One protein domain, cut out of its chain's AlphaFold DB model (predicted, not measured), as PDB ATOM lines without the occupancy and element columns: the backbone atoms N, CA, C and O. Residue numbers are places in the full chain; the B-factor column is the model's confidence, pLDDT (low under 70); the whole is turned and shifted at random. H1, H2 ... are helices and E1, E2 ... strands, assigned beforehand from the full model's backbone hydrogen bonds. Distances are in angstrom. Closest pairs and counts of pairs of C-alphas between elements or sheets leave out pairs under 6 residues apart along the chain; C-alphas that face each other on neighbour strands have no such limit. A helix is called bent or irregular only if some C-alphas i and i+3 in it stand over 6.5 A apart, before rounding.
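What this domain is: This is residues 121 to 230 of the 231 residues of an uncharacterized protein of Pedobacter sp. KBW01 (UniProt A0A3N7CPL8). A twisted four-stranded sheet has the long helix H1 packed along one face, over E3, with H2 side by side with H1 and grazing the sheet only near its end. The short H3, reached by a long link, grazes the sheet away from H1. The printed part has 110 residues, of mixed class, with three named helices and four named strands in the order E1 E2 E3 H1 E4 H2 H3; across the mixed sheet the order is E1, E2, E3, E4. It is compact, with a radius of gyration of the C-alphas of 13.5 A, and spans 38 by 27 by 21 A.

Where its parts are: E3, residues 146 to 153, is 23.1 A long, E4, 184 to 191, 20.3 A, and E2, 137 to 143, 16.4 A. E1, residues 123 to 127, begins at C-alpha 123 (10.570, -51.424, 2.814). H1, residues 158 to 175, is 25.5 A long and begins at (25.771, -56.790, 27.310). H2, residues 201 to 213, is 19.7 A long and irregular: C-alphas 202 and 205 are 8.3 A apart. H3, residues 226 to 230, ends at C-alpha 230 (10.874, -39.390, 11.641).

How they stand to each other: E1, E2 and E3 form a meander, each strand the antiparallel neighbour of the one before, with N 124 and O 140 at 2.8 A and N 148 and O 141 at 2.8 A. E3 and E4 are parallel at 19 degrees, with N 185 and O 147 at 2.8 A; E3, H1 and E4 make a strand-helix-strand unit, a helix between two parallel neighbour strands, with a right-handed crossover. H1 on one face of the sheet gives two layers; its height over the sheet is 8.8 A, and it runs along E3 at 5 degrees on the local plane. The closest C-alphas of H1 and E3 are those of Asp 164 and Val 153, 5.2 A apart. H1 and H2 touch, closest at the C-alphas of Ile 169 and Leu 210, 5.4 A, at a shallow tilt of 10 degrees, the same way. H2 and H3 only graze the sheet, with residues 210 to 213 and 227 to 230. Every O i to N i+4 pair of H1 is within hydrogen-bond range, against 7 of 9 in H2 and 0 of 1 in H3, where 2 of 2 O i to N i+3 pairs are.

The domain as a whole: The C-alphas farthest apart, of Lys 144 and Ala 202, are 39.6 A apart. The printed part has no cut, and the link from H2 to H3 is long, 12 residues, of which 219 to 220 pair, parallel, with 190 to 191 of E4. Mean pLDDT of the printed part is 89.9; residues 200 to 203 are under 70.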
ATOM      1  N   ASN A 121       4.995 -51.587   1.026       80.06
ATOM      2  CA  ASN A 121       5.882 -51.993  -0.069       80.06
ATOM      3  C   ASN A 121       7.153 -51.138  -0.211       80.06
ATOM      4  O   ASN A 121       8.016 -51.450  -1.030       80.06
ATOM      5  N   ASN A 122       7.294 -50.073   0.578       89.38
ATOM      6  CA  ASN A 122       8.446 -49.172   0.522       89.38
ATOM      7  C   ASN A 122       9.636 -49.654   1.364       89.38
ATOM      8  O   ASN A 122      10.585 -48.896   1.572       89.38
ATOM      9  N   VAL A 123       9.583 -50.888   1.876       91.94
ATOM     10  CA  VAL A 123      10.570 -51.424   2.814       91.94
ATOM     11  C   VAL A 123      11.315 -52.616   2.235       91.94
ATOM     12  O   VAL A 123      10.728 -53.614   1.819       91.94
ATOM     13  N   HIS A 124      12.642 -52.561   2.320       91.75
ATOM     14  CA  HIS A 124      13.528 -53.672   2.006       91.75
ATOM     15  C   HIS A 124      14.259 -54.139   3.265       91.75
ATOM     16  O   HIS A 124      15.174 -53.481   3.763       91.75
ATOM     17  N   PHE A 125      13.863 -55.302   3.780       91.00
ATOM     18  CA  PHE A 125      14.504 -55.909   4.945       91.00
ATOM     19  C   PHE A 125      15.807 -56.612   4.579       91.00
ATOM     20  O   PHE A 125      15.900 -57.281   3.548       91.00
ATOM     21  N   ARG A 126      16.797 -56.524   5.475       87.44
ATOM     22  CA  ARG A 126      18.101 -57.197   5.350       87.44
ATOM     23  C   ARG A 126      18.795 -56.903   4.012       87.44
ATOM     24  O   ARG A 126      19.424 -57.789   3.424       87.44
ATOM     25  N   HIS A 127      18.661 -55.670   3.534       89.31
ATOM     26  CA  HIS A 127      19.131 -55.252   2.220       89.31
ATOM     27  C   HIS A 127      20.341 -54.318   2.315       89.31
ATOM     28  O   HIS A 127      20.646 -53.762   3.373       89.31
ATOM     29  N   SER A 128      21.059 -54.200   1.204       88.75
ATOM     30  CA  SER A 128      22.247 -53.362   1.060       88.75
ATOM     31  C   SER A 128      21.943 -52.185   0.146       88.75
ATOM     32  O   SER A 128      21.095 -52.294  -0.733       88.75
ATOM     33  N   LEU A 129      22.683 -51.091   0.300       89.94
ATOM     34  CA  LEU A 129      22.791 -50.119  -0.785       89.94
ATOM     35  C   LEU A 129      23.609 -50.739  -1.926       89.94
ATOM     36  O   LEU A 129      24.531 -51.520  -1.673       89.94
ATOM     37  N   ASP A 130      23.291 -50.406  -3.178       88.56
ATOM     38  CA  ASP A 130      23.895 -51.056  -4.355       88.56
ATOM     39  C   ASP A 130      25.427 -50.969  -4.408       88.56
ATOM     40  O   ASP A 130      26.090 -51.858  -4.948       88.56
ATOM     41  N   ASP A 131      25.995 -49.884  -3.885       91.31
ATOM     42  CA  ASP A 131      27.434 -49.637  -3.792       91.31
ATOM     43  C   ASP A 131      28.072 -50.225  -2.523       91.31
ATOM     44  O   ASP A 131      29.289 -50.377  -2.469       91.31
ATOM     45  N   LEU A 132      27.263 -50.638  -1.543       90.25
ATOM     46  CA  LEU A 132      27.690 -51.235  -0.277       90.25
ATOM     47  C   LEU A 132      27.193 -52.681  -0.132       90.25
ATOM     48  O   LEU A 132      26.635 -53.062   0.894       90.25
ATOM     49  N   LYS A 133      27.431 -53.535  -1.135       82.69
ATOM     50  CA  LYS A 133      26.950 -54.939  -1.157       82.69
ATOM     51  C   LYS A 133      27.413 -55.809   0.026       82.69
ATOM     52  O   LYS A 133      26.821 -56.855   0.281       82.69
ATOM     53  N   GLY A 134      28.469 -55.397   0.732       79.12
ATOM     54  CA  GLY A 134      28.959 -56.051   1.953       79.12
ATOM     55  C   GLY A 134      28.266 -55.602   3.245       79.12
ATOM     56  O   GLY A 134      28.440 -56.243   4.277       79.12
ATOM     57  N   VAL A 135      27.471 -54.529   3.202       85.50
ATOM     58  CA  VAL A 135      26.817 -53.913   4.364       85.50
ATOM     59  C   VAL A 135      25.317 -54.134   4.258       85.50
ATOM     60  O   VAL A 135      24.688 -53.671   3.311       85.50
ATOM     61  N   ARG A 136      24.726 -54.848   5.216       86.56
ATOM     62  CA  ARG A 136      23.276 -55.083   5.255       86.56
ATOM     63  C   ARG A 136      22.653 -54.315   6.409       86.56
ATOM     64  O   ARG A 136      23.037 -54.535   7.557       86.56
ATOM     65  N   PHE A 137      21.673 -53.484   6.085       91.69
ATOM     66  CA  PHE A 137      20.823 -52.797   7.051       91.69
ATOM     67  C   PHE A 137      19.642 -53.689   7.421       91.69
ATOM     68  O   PHE A 137      19.229 -54.548   6.634       91.69
ATOM     69  N   ASN A 138      19.101 -53.511   8.624       95.12
ATOM     70  CA  ASN A 138      17.952 -54.288   9.076       95.12
ATOM     71  C   ASN A 138      16.717 -53.959   8.234       95.12
ATOM     72  O   ASN A 138      16.052 -54.881   7.758       95.12
ATOM     73  N   ALA A 139      16.498 -52.672   7.964       94.62
ATOM     74  CA  ALA A 139      15.526 -52.198   6.994       94.62
ATOM     75  C   ALA A 139      16.058 -50.974   6.237       94.62
ATOM     76  O   ALA A 139      16.770 -50.138   6.791       94.62
ATOM     77  N   ILE A 140      15.696 -50.883   4.961       95.50
ATOM     78  CA  ILE A 140      15.842 -49.684   4.139       95.50
ATOM     79  C   ILE A 140      14.435 -49.267   3.731       95.50
ATOM     80  O   ILE A 140      13.730 -50.057   3.103       95.50
ATOM     81  N   ILE A 141      14.033 -48.053   4.093       95.44
ATOM     82  CA  ILE A 141      12.724 -47.498   3.743       95.44
ATOM     83  C   ILE A 141      12.935 -46.416   2.690       95.44
ATOM     84  O   ILE A 141      13.773 -45.535   2.869       95.44
ATOM     85  N   SER A 142      12.195 -46.495   1.585       93.06
ATOM     86  CA  SER A 142      12.306 -45.553   0.468       93.06
ATOM     87  C   SER A 142      11.034 -44.726   0.329       93.06
ATOM     88  O   SER A 142       9.956 -45.265   0.103       93.06
ATOM     89  N   LYS A 143      11.141 -43.402   0.421       90.81
ATOM     90  CA  LYS A 143      10.008 -42.483   0.253       90.81
ATOM     91  C   LYS A 143      10.353 -41.485  -0.842       90.81
ATOM     92  O   LYS A 143      11.103 -40.540  -0.630       90.81
ATOM     93  N   LYS A 144       9.796 -41.696  -2.038       88.06
ATOM     94  CA  LYS A 144      10.174 -40.958  -3.258       88.06
ATOM     95  C   LYS A 144      11.672 -41.131  -3.562       88.06
ATOM     96  O   LYS A 144      12.070 -42.197  -4.009       88.06
ATOM     97  N   THR A 145      12.476 -40.092  -3.341       89.62
ATOM     98  CA  THR A 145      13.935 -40.079  -3.529       89.62
ATOM     99  C   THR A 145      14.706 -40.245  -2.227       89.62
ATOM    100  O   THR A 145      15.929 -40.358  -2.275       89.62
ATOM    101  N   ASP A 146      14.012 -40.215  -1.090       94.62
ATOM    102  CA  ASP A 146      14.622 -40.229   0.231       94.62
ATOM    103  C   ASP A 146      14.755 -41.670   0.727       94.62
ATOM    104  O   ASP A 146      13.846 -42.492   0.574       94.62
ATOM    105  N   ILE A 147      15.905 -41.960   1.322       95.56
ATOM    106  CA  ILE A 147      16.296 -43.259   1.854       95.56
ATOM    107  C   ILE A 147      16.463 -43.118   3.363       95.56
ATOM    108  O   ILE A 147      17.180 -42.242   3.844       95.56
ATOM    109  N   TYR A 148      15.839 -44.018   4.108       96.56
ATOM    110  CA  TYR A 148      15.950 -44.104   5.557       96.56
ATOM    111  C   TYR A 148      16.578 -45.448   5.896       96.56
ATOM    112  O   TYR A 148      16.067 -46.503   5.506       96.56
ATOM    113  N   LEU A 149      17.715 -45.412   6.585       97.00
ATOM    114  CA  LEU A 149      18.465 -46.605   6.956       97.00
ATOM    115  C   LEU A 149      18.182 -46.941   8.411       97.00
ATOM    116  O   LEU A 149      18.402 -46.110   9.288       97.00
ATOM    117  N   LEU A 150      17.726 -48.165   8.661       96.69
ATOM    118  CA  LEU A 150      17.448 -48.646  10.003       96.69
ATOM    119  C   LEU A 150      18.424 -49.751  10.396       96.69
ATOM    120  O   LEU A 150      18.618 -50.732   9.666       96.69
ATOM    121  N   SER A 151      18.981 -49.610  11.595       96.25
ATOM    122  CA  SER A 151      19.730 -50.657  12.284       96.25
ATOM    123  C   SER A 151      19.003 -51.065  13.560       96.25
ATOM    124  O   SER A 151      18.433 -50.221  14.250       96.25
ATOM    125  N   TYR A 152      19.002 -52.359  13.868       96.25
ATOM    126  CA  TYR A 152      18.424 -52.892  15.102       96.25
ATOM    127  C   TYR A 152      19.547 -53.281  16.051       96.25
ATOM    128  O   TYR A 152      20.539 -53.869  15.619       96.25
ATOM    129  N   VAL A 153      19.365 -52.996  17.335       95.00
ATOM    130  CA  VAL A 153      20.325 -53.336  18.382       95.00
ATOM    131  C   VAL A 153      19.618 -54.109  19.482       95.00
ATOM    132  O   VAL A 153      18.661 -53.620  20.079       95.00
ATOM    133  N   THR A 154      20.097 -55.320  19.748       94.62
ATOM    134  CA  THR A 154      19.609 -56.192  20.819       94.62
ATOM    135  C   THR A 154      20.717 -57.147  21.263       94.62
ATOM    136  O   THR A 154      21.765 -57.234  20.628       94.62
ATOM    137  N   GLY A 155      20.504 -57.857  22.364       89.50
ATOM    138  CA  GLY A 155      21.408 -58.901  22.816       89.50
ATOM    139  C   GLY A 155      20.942 -59.502  24.132       89.50
ATOM    140  O   GLY A 155      20.527 -58.795  25.046       89.50
ATOM    141  N   SER A 156      21.070 -60.816  24.253       86.25
ATOM    142  CA  SER A 156      20.812 -61.563  25.493       86.25
ATOM    143  C   SER A 156      21.849 -61.288  26.592       86.25
ATOM    144  O   SER A 156      21.649 -61.651  27.752       86.25
ATOM    145  N   SER A 157      22.965 -60.649  26.231       85.25
ATOM    146  CA  SER A 157      24.002 -60.169  27.141       85.25
ATOM    147  C   SER A 157      24.542 -58.816  26.686       85.25
ATOM    148  O   SER A 157      24.402 -58.420  25.528       85.25
ATOM    149  N   GLN A 158      25.219 -58.113  27.593       84.50
ATOM    150  CA  GLN A 158      25.771 -56.790  27.310       84.50
ATOM    151  C   GLN A 158      26.840 -56.805  26.203       84.50
ATOM    152  O   GLN A 158      26.923 -55.865  25.416       84.50
ATOM    153  N   ASN A 159      27.650 -57.864  26.110       83.19
ATOM    154  CA  ASN A 159      28.663 -57.979  25.057       83.19
ATOM    155  C   ASN A 159      28.011 -58.094  23.676       83.19
ATOM    156  O   ASN A 159      28.391 -57.371  22.762       83.19
ATOM    157  N   LEU A 160      26.984 -58.940  23.564       85.94
ATOM    158  CA  LEU A 160      26.247 -59.163  22.319       85.94
ATOM    159  C   LEU A 160      25.480 -57.905  21.894       85.94
ATOM    160  O   LEU A 160      25.519 -57.520  20.728       85.94
ATOM    161  N   PHE A 161      24.889 -57.202  22.864       89.25
ATOM    162  CA  PHE A 161      24.282 -55.892  22.649       89.25
ATOM    163  C   PHE A 161      25.303 -54.864  22.127       89.25
ATOM    164  O   PHE A 161      25.051 -54.154  21.154       89.25
ATOM    165  N   ASN A 162      26.493 -54.811  22.735       86.19
ATOM    166  CA  ASN A 162      27.575 -53.922  22.309       86.19
ATOM    167  C   ASN A 162      28.119 -54.257  20.917       86.19
ATOM    168  O   ASN A 162      28.544 -53.354  20.194       86.19
ATOM    169  N   ASP A 163      28.101 -55.523  20.517       87.56
ATOM    170  CA  ASP A 163      28.512 -55.925  19.175       87.56
ATOM    171  C   ASP A 163      27.521 -55.437  18.111       87.56
ATOM    172  O   ASP A 163      27.949 -54.906  17.081       87.56
ATOM    173  N   ASP A 164      26.213 -55.496  18.378       89.75
ATOM    174  CA  ASP A 164      25.196 -54.924  17.487       89.75
ATOM    175  C   ASP A 164      25.263 -53.380  17.446       89.75
ATOM    176  O   ASP A 164      25.114 -52.784  16.369       89.75
ATOM    177  N   LEU A 165      25.585 -52.714  18.566       91.31
ATOM    178  CA  LEU A 165      25.886 -51.272  18.581       91.31
ATOM    179  C   LEU A 165      27.064 -50.936  17.657       91.31
ATOM    180  O   LEU A 165      26.944 -50.092  16.768       91.31
ATOM    181  N   ARG A 166      28.205 -51.617  17.831       87.88
ATOM    182  CA  ARG A 166      29.417 -51.402  17.018       87.88
ATOM    183  C   ARG A 166      29.156 -51.660  15.542       87.88
ATOM    184  O   ARG A 166      29.613 -50.900  14.691       87.88
ATOM    185  N   LYS A 167      28.396 -52.707  15.231       90.75
ATOM    186  CA  LYS A 167      27.988 -53.014  13.861       90.75
ATOM    187  C   LYS A 167      27.148 -51.887  13.261       90.75
ATOM    188  O   LYS A 167      27.389 -51.509  12.120       90.75
ATOM    189  N   SER A 168      26.217 -51.323  14.027       93.00
ATOM    190  CA  SER A 168      25.404 -50.176  13.598       93.00
ATOM    191  C   SER A 168      26.274 -48.952  13.295       93.00
ATOM    192  O   SER A 168      26.156 -48.375  12.216       93.00
ATOM    193  N   ILE A 169      27.219 -48.627  14.186       92.44
ATOM    194  CA  ILE A 169      28.206 -47.543  14.008       92.44
ATOM    195  C   ILE A 169      28.988 -47.724  12.703       92.44
ATOM    196  O   ILE A 169      29.051 -46.812  11.880       92.44
ATOM    197  N   VAL A 170      29.570 -48.909  12.493       92.31
ATOM    198  CA  VAL A 170      30.367 -49.210  11.294       92.31
ATOM    199  C   VAL A 170      29.508 -49.137  10.033       92.31
ATOM    200  O   VAL A 170      29.936 -48.563   9.034       92.31
ATOM    201  N   ASN A 171      28.288 -49.672  10.070       93.56
ATOM    202  CA  ASN A 171      27.379 -49.640   8.930       93.56
ATOM    203  C   ASN A 171      27.018 -48.203   8.527       93.56
ATOM    204  O   ASN A 171      27.033 -47.892   7.336       93.56
ATOM    205  N   PHE A 172      26.732 -47.319   9.489       95.81
ATOM    206  CA  PHE A 172      26.428 -45.913   9.208       95.81
ATOM    207  C   PHE A 172      27.655 -45.108   8.769       95.81
ATOM    208  O   PHE A 172      27.555 -44.287   7.861       95.81
ATOM    209  N   GLU A 173      28.840 -45.401   9.307       93.88
ATOM    210  CA  GLU A 173      30.100 -44.819   8.824       93.88
ATOM    211  C   GLU A 173      30.425 -45.230   7.375       93.88
ATOM    212  O   GLU A 173      31.075 -44.489   6.638       93.88
ATOM    213  N   LEU A 174      29.990 -46.414   6.943       93.69
ATOM    214  CA  LEU A 174      30.092 -46.825   5.543       93.69
ATOM    215  C   LEU A 174      28.997 -46.172   4.690       93.69
ATOM    216  O   LEU A 174      29.284 -45.729   3.578       93.69
ATOM    217  N   ALA A 175      27.775 -46.052   5.214       94.38
ATOM    218  CA  ALA A 175      26.668 -45.365   4.548       94.38
ATOM    219  C   ALA A 175      26.976 -43.890   4.262       94.38
ATOM    220  O   ALA A 175      26.645 -43.398   3.186       94.38
ATOM    221  N   SER A 176      27.671 -43.203   5.174       93.62
ATOM    222  CA  SER A 176      28.080 -41.803   4.997       93.62
ATOM    223  C   SER A 176      29.038 -41.592   3.817       93.62
ATOM    224  O   SER A 176      29.145 -40.487   3.290       93.62
ATOM    225  N   LYS A 177      29.700 -42.665   3.364       93.50
ATOM    226  CA  LYS A 177      30.606 -42.692   2.204       93.50
ATOM    227  C   LYS A 177      29.940 -43.253   0.945       93.50
ATOM    228  O   LYS A 177      30.605 -43.391  -0.081       93.50
ATOM    229  N   SER A 178      28.653 -43.595   1.014       94.38
ATOM    230  CA  SER A 178      27.897 -44.121  -0.120       94.38
ATOM    231  C   SER A 178      27.668 -43.050  -1.185       94.38
ATOM    232  O   SER A 178      27.456 -41.875  -0.883       94.38
ATOM    233  N   LYS A 179      27.576 -43.475  -2.450       94.19
ATOM    234  CA  LYS A 179      27.101 -42.625  -3.554       94.19
ATOM    235  C   LYS A 179      25.671 -42.112  -3.336       94.19
ATOM    236  O   LYS A 179      25.281 -41.129  -3.958       94.19
ATOM    237  N   PHE A 180      24.897 -42.771  -2.471       92.81
ATOM    238  CA  PHE A 180      23.525 -42.402  -2.131       92.81
ATOM    239  C   PHE A 180      23.427 -41.446  -0.937       92.81
ATOM    240  O   PHE A 180      22.316 -41.153  -0.512       92.81
ATOM    241  N   ILE A 181      24.535 -40.928  -0.391       94.19
ATOM    242  CA  ILE A 181      24.507 -40.066   0.806       94.19
ATOM    243  C   ILE A 181      23.562 -38.864   0.683       94.19
ATOM    244  O   ILE A 181      22.862 -38.538   1.630       94.19
ATOM    245  N   ASN A 182      23.447 -38.270  -0.507       94.00
ATOM    246  CA  ASN A 182      22.530 -37.149  -0.749       94.00
ATOM    247  C   ASN A 182      21.044 -37.550  -0.710       94.00
ATOM    248  O   ASN A 182      20.181 -36.688  -0.582       94.00
ATOM    249  N   ASN A 183      20.752 -38.842  -0.856       95.38
ATOM    250  CA  ASN A 183      19.416 -39.422  -0.757       95.38
ATOM    251  C   ASN A 183      19.141 -39.997   0.637       95.38
ATOM    252  O   ASN A 183      17.981 -40.175   0.991       95.38
ATOM    253  N   ILE A 184      20.173 -40.292   1.434       95.62
ATOM    254  CA  ILE A 184      20.011 -40.797   2.800       95.62
ATOM    255  C   ILE A 184      19.552 -39.644   3.690       95.62
ATOM    256  O   ILE A 184      20.322 -38.739   4.010       95.62
ATOM    257  N   LYS A 185      18.281 -39.679   4.092       95.19
ATOM    258  CA  LYS A 185      17.675 -38.638   4.918       95.19
ATOM    259  C   LYS A 185      17.971 -38.846   6.394       95.19
ATOM    260  O   LYS A 185      18.343 -37.897   7.077       95.19
ATOM    261  N   GLU A 186      17.809 -40.079   6.867       95.62
ATOM    262  CA  GLU A 186      18.028 -40.432   8.265       95.62
ATOM    263  C   GLU A 186      18.733 -41.793   8.395       95.62
ATOM    264  O   GLU A 186      18.461 -42.740   7.649       95.62
ATOM    265  N   MET A 187      19.625 -41.881   9.382       96.50
ATOM    266  CA  MET A 187      20.271 -43.105   9.857       96.50
ATOM    267  C   MET A 187      19.791 -43.343  11.284       96.50
ATOM    268  O   MET A 187      20.219 -42.659  12.217       96.50
ATOM    269  N   LEU A 188      18.845 -44.267  11.429       96.62
ATOM    270  CA  LEU A 188      18.076 -44.480  12.650       96.62
ATOM    271  C   LEU A 188      18.445 -45.820  13.283       96.62
ATOM    272  O   LEU A 188      18.525 -46.848  12.607       96.62
ATOM    273  N   THR A 189      18.615 -45.821  14.601       96.38
ATOM    274  CA  THR A 189      18.824 -47.050  15.373       96.38
ATOM    275  C   THR A 189      17.613 -47.330  16.236       96.38
ATOM    276  O   THR A 189      17.179 -46.454  16.980       96.38
ATOM    277  N   LEU A 190      17.111 -48.559  16.172       96.50
ATOM    278  CA  LEU A 190      16.084 -49.071  17.065       96.50
ATOM    279  C   LEU A 190      16.739 -49.976  18.111       96.50
ATOM    280  O   LEU A 190      17.370 -50.975  17.763       96.50
ATOM    281  N   ILE A 191      16.612 -49.610  19.381       95.06
ATOM    282  CA  ILE A 191      17.220 -50.317  20.507       95.06
ATOM    283  C   ILE A 191      16.159 -51.146  21.215       95.06
ATOM    284  O   ILE A 191      15.158 -50.600  21.660       95.06
ATOM    285  N   ASN A 192      16.409 -52.439  21.384       95.75
ATOM    286  CA  ASN A 192      15.635 -53.269  22.295       95.75
ATOM    287  C   ASN A 192      16.008 -52.919  23.743       95.75
ATOM    288  O   ASN A 192      16.986 -53.439  24.280       95.75
ATOM    289  N   ASP A 193      15.253 -52.015  24.361       93.44
ATOM    290  CA  ASP A 193      15.422 -51.612  25.759       93.44
ATOM    291  C   ASP A 193      14.737 -52.561  26.756       93.44
ATOM    292  O   ASP A 193      14.811 -52.349  27.965       93.44
ATOM    293  N   GLU A 194      14.119 -53.632  26.254       92.38
ATOM    294  CA  GLU A 194      13.464 -54.682  27.039       92.38
ATOM    295  C   GLU A 194      14.340 -55.943  27.185       92.38
ATOM    296  O   GLU A 194      13.971 -56.864  27.914       92.38
ATOM    297  N   CYS A 195      15.502 -56.002  26.517       90.56
ATOM    298  CA  CYS A 195      16.406 -57.156  26.568       90.56
ATOM    299  C   CYS A 195      17.376 -57.131  27.757       90.56
ATOM    300  O   CYS A 195      17.811 -56.076  28.220       90.56
ATOM    301  N   ASP A 196      17.822 -58.315  28.181       86.44
ATOM    302  CA  ASP A 196      18.773 -58.483  29.293       86.44
ATOM    303  C   ASP A 196      20.137 -57.803  29.058       86.44
ATOM    304  O   ASP A 196      20.853 -57.457  30.006       86.44
ATOM    305  N   GLY A 197      20.533 -57.629  27.793       84.81
ATOM    306  CA  GLY A 197      21.775 -56.959  27.414       84.81
ATOM    307  C   GLY A 197      21.733 -55.436  27.533       84.81
ATOM    308  O   GLY A 197      22.794 -54.804  27.529       84.81
ATOM    309  N   TYR A 198      20.547 -54.837  27.667       88.69
ATOM    310  CA  TYR A 198      20.390 -53.391  27.735       88.69
ATOM    311  C   TYR A 198      20.766 -52.843  29.117       88.69
ATOM    312  O   TYR A 198      20.065 -53.032  30.110       88.69
ATOM    313  N   LYS A 199      21.900 -52.135  29.188       84.00
ATOM    314  CA  LYS A 199      22.385 -51.460  30.404       84.00
ATOM    315  C   LYS A 199      22.967 -50.092  30.057       84.00
ATOM    316  O   LYS A 199      24.107 -49.993  29.610       84.00
ATOM    317  N   ILE A 200      22.177 -49.038  30.276       67.38
ATOM    318  CA  ILE A 200      22.482 -47.654  29.861       67.38
ATOM    319  C   ILE A 200      23.822 -47.161  30.431       67.38
ATOM    320  O   ILE A 200      24.652 -46.624  29.701       67.38
ATOM    321  N   GLU A 201      24.065 -47.382  31.725       68.81
ATOM    322  CA  GLU A 201      25.229 -46.823  32.431       68.81
ATOM    323  C   GLU A 201      26.562 -47.405  31.948       68.81
ATOM    324  O   GLU A 201      27.571 -46.704  31.871       68.81
ATOM    325  N   ALA A 202      26.564 -48.681  31.567       62.00
ATOM    326  CA  ALA A 202      27.776 -49.401  31.205       62.00
ATOM    327  C   ALA A 202      28.158 -49.255  29.716       62.00
ATOM    328  O   ALA A 202      29.223 -49.721  29.313       62.00
ATOM    329  N   ASN A 203      27.323 -48.582  28.913       63.59
ATOM    330  CA  ASN A 203      27.498 -48.439  27.462       63.59
ATOM    331  C   ASN A 203      27.619 -46.973  26.998       63.59
ATOM    332  O   ASN A 203      27.633 -46.715  25.795       63.59
ATOM    333  N   SER A 204      27.734 -46.013  27.921       75.44
ATOM    334  CA  SER A 204      27.696 -44.566  27.636       75.44
ATOM    335  C   SER A 204      28.678 -44.105  26.549       75.44
ATOM    336  O   SER A 204      28.303 -43.324  25.679       75.44
ATOM    337  N   GLN A 205      29.906 -44.632  26.529       80.31
ATOM    338  CA  GLN A 205      30.902 -44.287  25.502       80.31
ATOM    339  C   GLN A 205      30.527 -44.803  24.105       80.31
ATOM    340  O   GLN A 205      30.647 -44.075  23.124       80.31
ATOM    341  N   VAL A 206      30.065 -46.054  24.000       81.50
ATOM    342  CA  VAL A 206      29.679 -46.656  22.711       81.50
ATOM    343  C   VAL A 206      28.376 -46.041  22.203       81.50
ATOM    344  O   VAL A 206      28.236 -45.808  21.007       81.50
ATOM    345  N   MET A 207      27.449 -45.721  23.107       83.12
ATOM    346  CA  MET A 207      26.231 -44.977  22.789       83.12
ATOM    347  C   MET A 207      26.544 -43.573  22.269       83.12
ATOM    348  O   MET A 207      25.978 -43.185  21.255       83.12
ATOM    349  N   GLY A 208      27.503 -42.861  22.872       85.25
ATOM    350  CA  GLY A 208      27.964 -41.568  22.356       85.25
ATOM    351  C   GLY A 208      28.516 -41.666  20.930       85.25
ATOM    352  O   GLY A 208      28.142 -40.880  20.066       85.25
ATOM    353  N   LEU A 209      29.323 -42.694  20.635       86.56
ATOM    354  CA  LEU A 209      29.801 -42.945  19.268       86.56
ATOM    355  C   LEU A 209      28.667 -43.294  18.297       86.56
ATOM    356  O   LEU A 209      28.741 -42.941  17.124       86.56
ATOM    357  N   LEU A 210      27.631 -44.002  18.751       87.81
ATOM    358  CA  LEU A 210      26.451 -44.260  17.930       87.81
ATOM    359  C   LEU A 210      25.702 -42.963  17.622       87.81
ATOM    360  O   LEU A 210      25.363 -42.745  16.465       87.81
ATOM    361  N   GLU A 211      25.502 -42.103  18.617       88.12
ATOM    362  CA  GLU A 211      24.849 -40.800  18.454       88.12
ATOM    363  C   GLU A 211      25.603 -39.874  17.490       88.12
ATOM    364  O   GLU A 211      24.976 -39.124  16.750       88.12
ATOM    365  N   GLU A 212      26.936 -39.962  17.423       89.06
ATOM    366  CA  GLU A 212      27.738 -39.251  16.415       89.06
ATOM    367  C   GLU A 212      27.514 -39.759  14.979       89.06
ATOM    368  O   GLU A 212      27.827 -39.055  14.014       89.06
ATOM    369  N   LYS A 213      27.034 -40.998  14.819       88.06
ATOM    370  CA  LYS A 213      26.831 -41.652  13.514       88.06
ATOM    371  C   LYS A 213      25.372 -41.762  13.105       88.06
ATOM    372  O   LYS A 213      25.107 -42.046  11.937       88.06
ATOM    373  N   THR A 214      24.436 -41.544  14.017       85.88
ATOM    374  CA  THR A 214      23.012 -41.462  13.709       85.88
ATOM    375  C   THR A 214      22.607 -40.018  13.448       85.88
ATOM    376  O   THR A 214      23.227 -39.064  13.907       85.88
ATOM    377  N   THR A 215      21.537 -39.831  12.684       82.69
ATOM    378  CA  THR A 215      20.976 -38.491  12.438       82.69
ATOM    379  C   THR A 215      20.017 -38.051  13.548       82.69
ATOM    380  O   THR A 215      19.729 -36.861  13.701       82.69
ATOM    381  N   LYS A 216      19.533 -39.015  14.342       89.06
ATOM    382  CA  LYS A 216      18.669 -38.837  15.515       89.06
ATOM    383  C   LYS A 216      19.162 -39.704  16.673       89.06
ATOM    384  O   LYS A 216      19.826 -40.713  16.418       89.06
ATOM    385  N   PRO A 217      18.811 -39.367  17.926       88.38
ATOM    386  CA  PRO A 217      19.065 -40.250  19.056       88.38
ATOM    387  C   PRO A 217      18.481 -41.650  18.810       88.38
ATOM    388  O   PRO A 217      17.403 -41.751  18.210       88.38
ATOM    389  N   PRO A 218      19.153 -42.721  19.266       92.31
ATOM    390  CA  PRO A 218      18.610 -44.069  19.190       92.31
ATOM    391  C   PRO A 218      17.217 -44.151  19.821       92.31
ATOM    392  O   PRO A 218      16.963 -43.576  20.879       92.31
ATOM    393  N   ILE A 219      16.311 -44.862  19.159       94.88
ATOM    394  CA  ILE A 219      14.907 -44.973  19.549       94.88
ATOM    395  C   ILE A 219      14.757 -46.245  20.389       94.88
ATOM    396  O   ILE A 219      14.977 -47.335  19.855       94.88
ATOM    397  N   PRO A 220      14.389 -46.149  21.677       94.50
ATOM    398  CA  PRO A 220      14.044 -47.324  22.468       94.50
ATOM    399  C   PRO A 220      12.788 -47.991  21.901       94.50
ATOM    400  O   PRO A 220      11.853 -47.300  21.489       94.50
ATOM    401  N   TRP A 221      12.750 -49.318  21.889       96.25
ATOM    402  CA  TRP A 221      11.637 -50.117  21.383       96.25
ATOM    403  C   TRP A 221      10.334 -49.841  22.137       96.25
ATOM    404  O   TRP A 221       9.271 -49.747  21.516       96.25
ATOM    405  N   SER A 222      10.428 -49.586  23.443       95.31
ATOM    406  CA  SER A 222       9.313 -49.109  24.270       95.31
ATOM    407  C   SER A 222       8.655 -47.822  23.745       95.31
ATOM    408  O   SER A 222       7.494 -47.562  24.047       95.31
ATOM    409  N   ASN A 223       9.371 -47.035  22.932       95.19
ATOM    410  CA  ASN A 223       8.919 -45.790  22.305       95.19
ATOM    411  C   ASN A 223       8.995 -45.845  20.764       95.19
ATOM    412  O   ASN A 223       9.220 -44.817  20.112       95.19
ATOM    413  N   LYS A 224       8.849 -47.035  20.170       95.00
ATOM    414  CA  LYS A 224       8.941 -47.274  18.716       95.00
ATOM    415  C   LYS A 224       8.025 -46.388  17.872       95.00
ATOM    416  O   LYS A 224       8.340 -46.134  16.714       95.00
ATOM    417  N   GLU A 225       6.931 -45.870  18.427       95.25
ATOM    418  CA  GLU A 225       6.009 -44.967  17.733       95.25
ATOM    419  C   GLU A 225       6.702 -43.672  17.273       95.25
ATOM    420  O   GLU A 225       6.337 -43.130  16.231       95.25
ATOM    421  N   LYS A 226       7.778 -43.235  17.950       93.38
ATOM    422  CA  LYS A 226       8.609 -42.096  17.510       93.38
ATOM    423  C   LYS A 226       9.225 -42.299  16.128       93.38
ATOM    424  O   LYS A 226       9.523 -41.322  15.448       93.38
ATOM    425  N   LEU A 227       9.413 -43.546  15.692       93.56
ATOM    426  CA  LEU A 227       9.904 -43.849  14.349       93.56
ATOM    427  C   LEU A 227       8.974 -43.278  13.267       93.56
ATOM    428  O   LEU A 227       9.449 -42.791  12.244       93.56
ATOM    429  N   LEU A 228       7.661 -43.284  13.521       92.31
ATOM    430  CA  LEU A 228       6.642 -42.825  12.576       92.31
ATOM    431  C   LEU A 228       6.722 -41.319  12.313       92.31
ATOM    432  O   LEU A 228       6.400 -40.865  11.221       92.31
ATOM    433  N   GLU A 229       7.190 -40.549  13.292       90.81
ATOM    434  CA  GLU A 229       7.358 -39.096  13.184       90.81
ATOM    435  C   GLU A 229       8.614 -38.706  12.390       90.81
ATOM    436  O   GLU A 229       8.737 -37.568  11.935       90.81
ATOM    437  N   LEU A 230       9.557 -39.640  12.230       88.12
ATOM    438  CA  LEU A 230      10.874 -39.390  11.641       88.12
ATOM    439  C   LEU A 230      10.971 -39.782  10.159       88.12
ATOM    440  O   LEU A 230      11.960 -39.421   9.518       88.12
TER     441      LEU A 230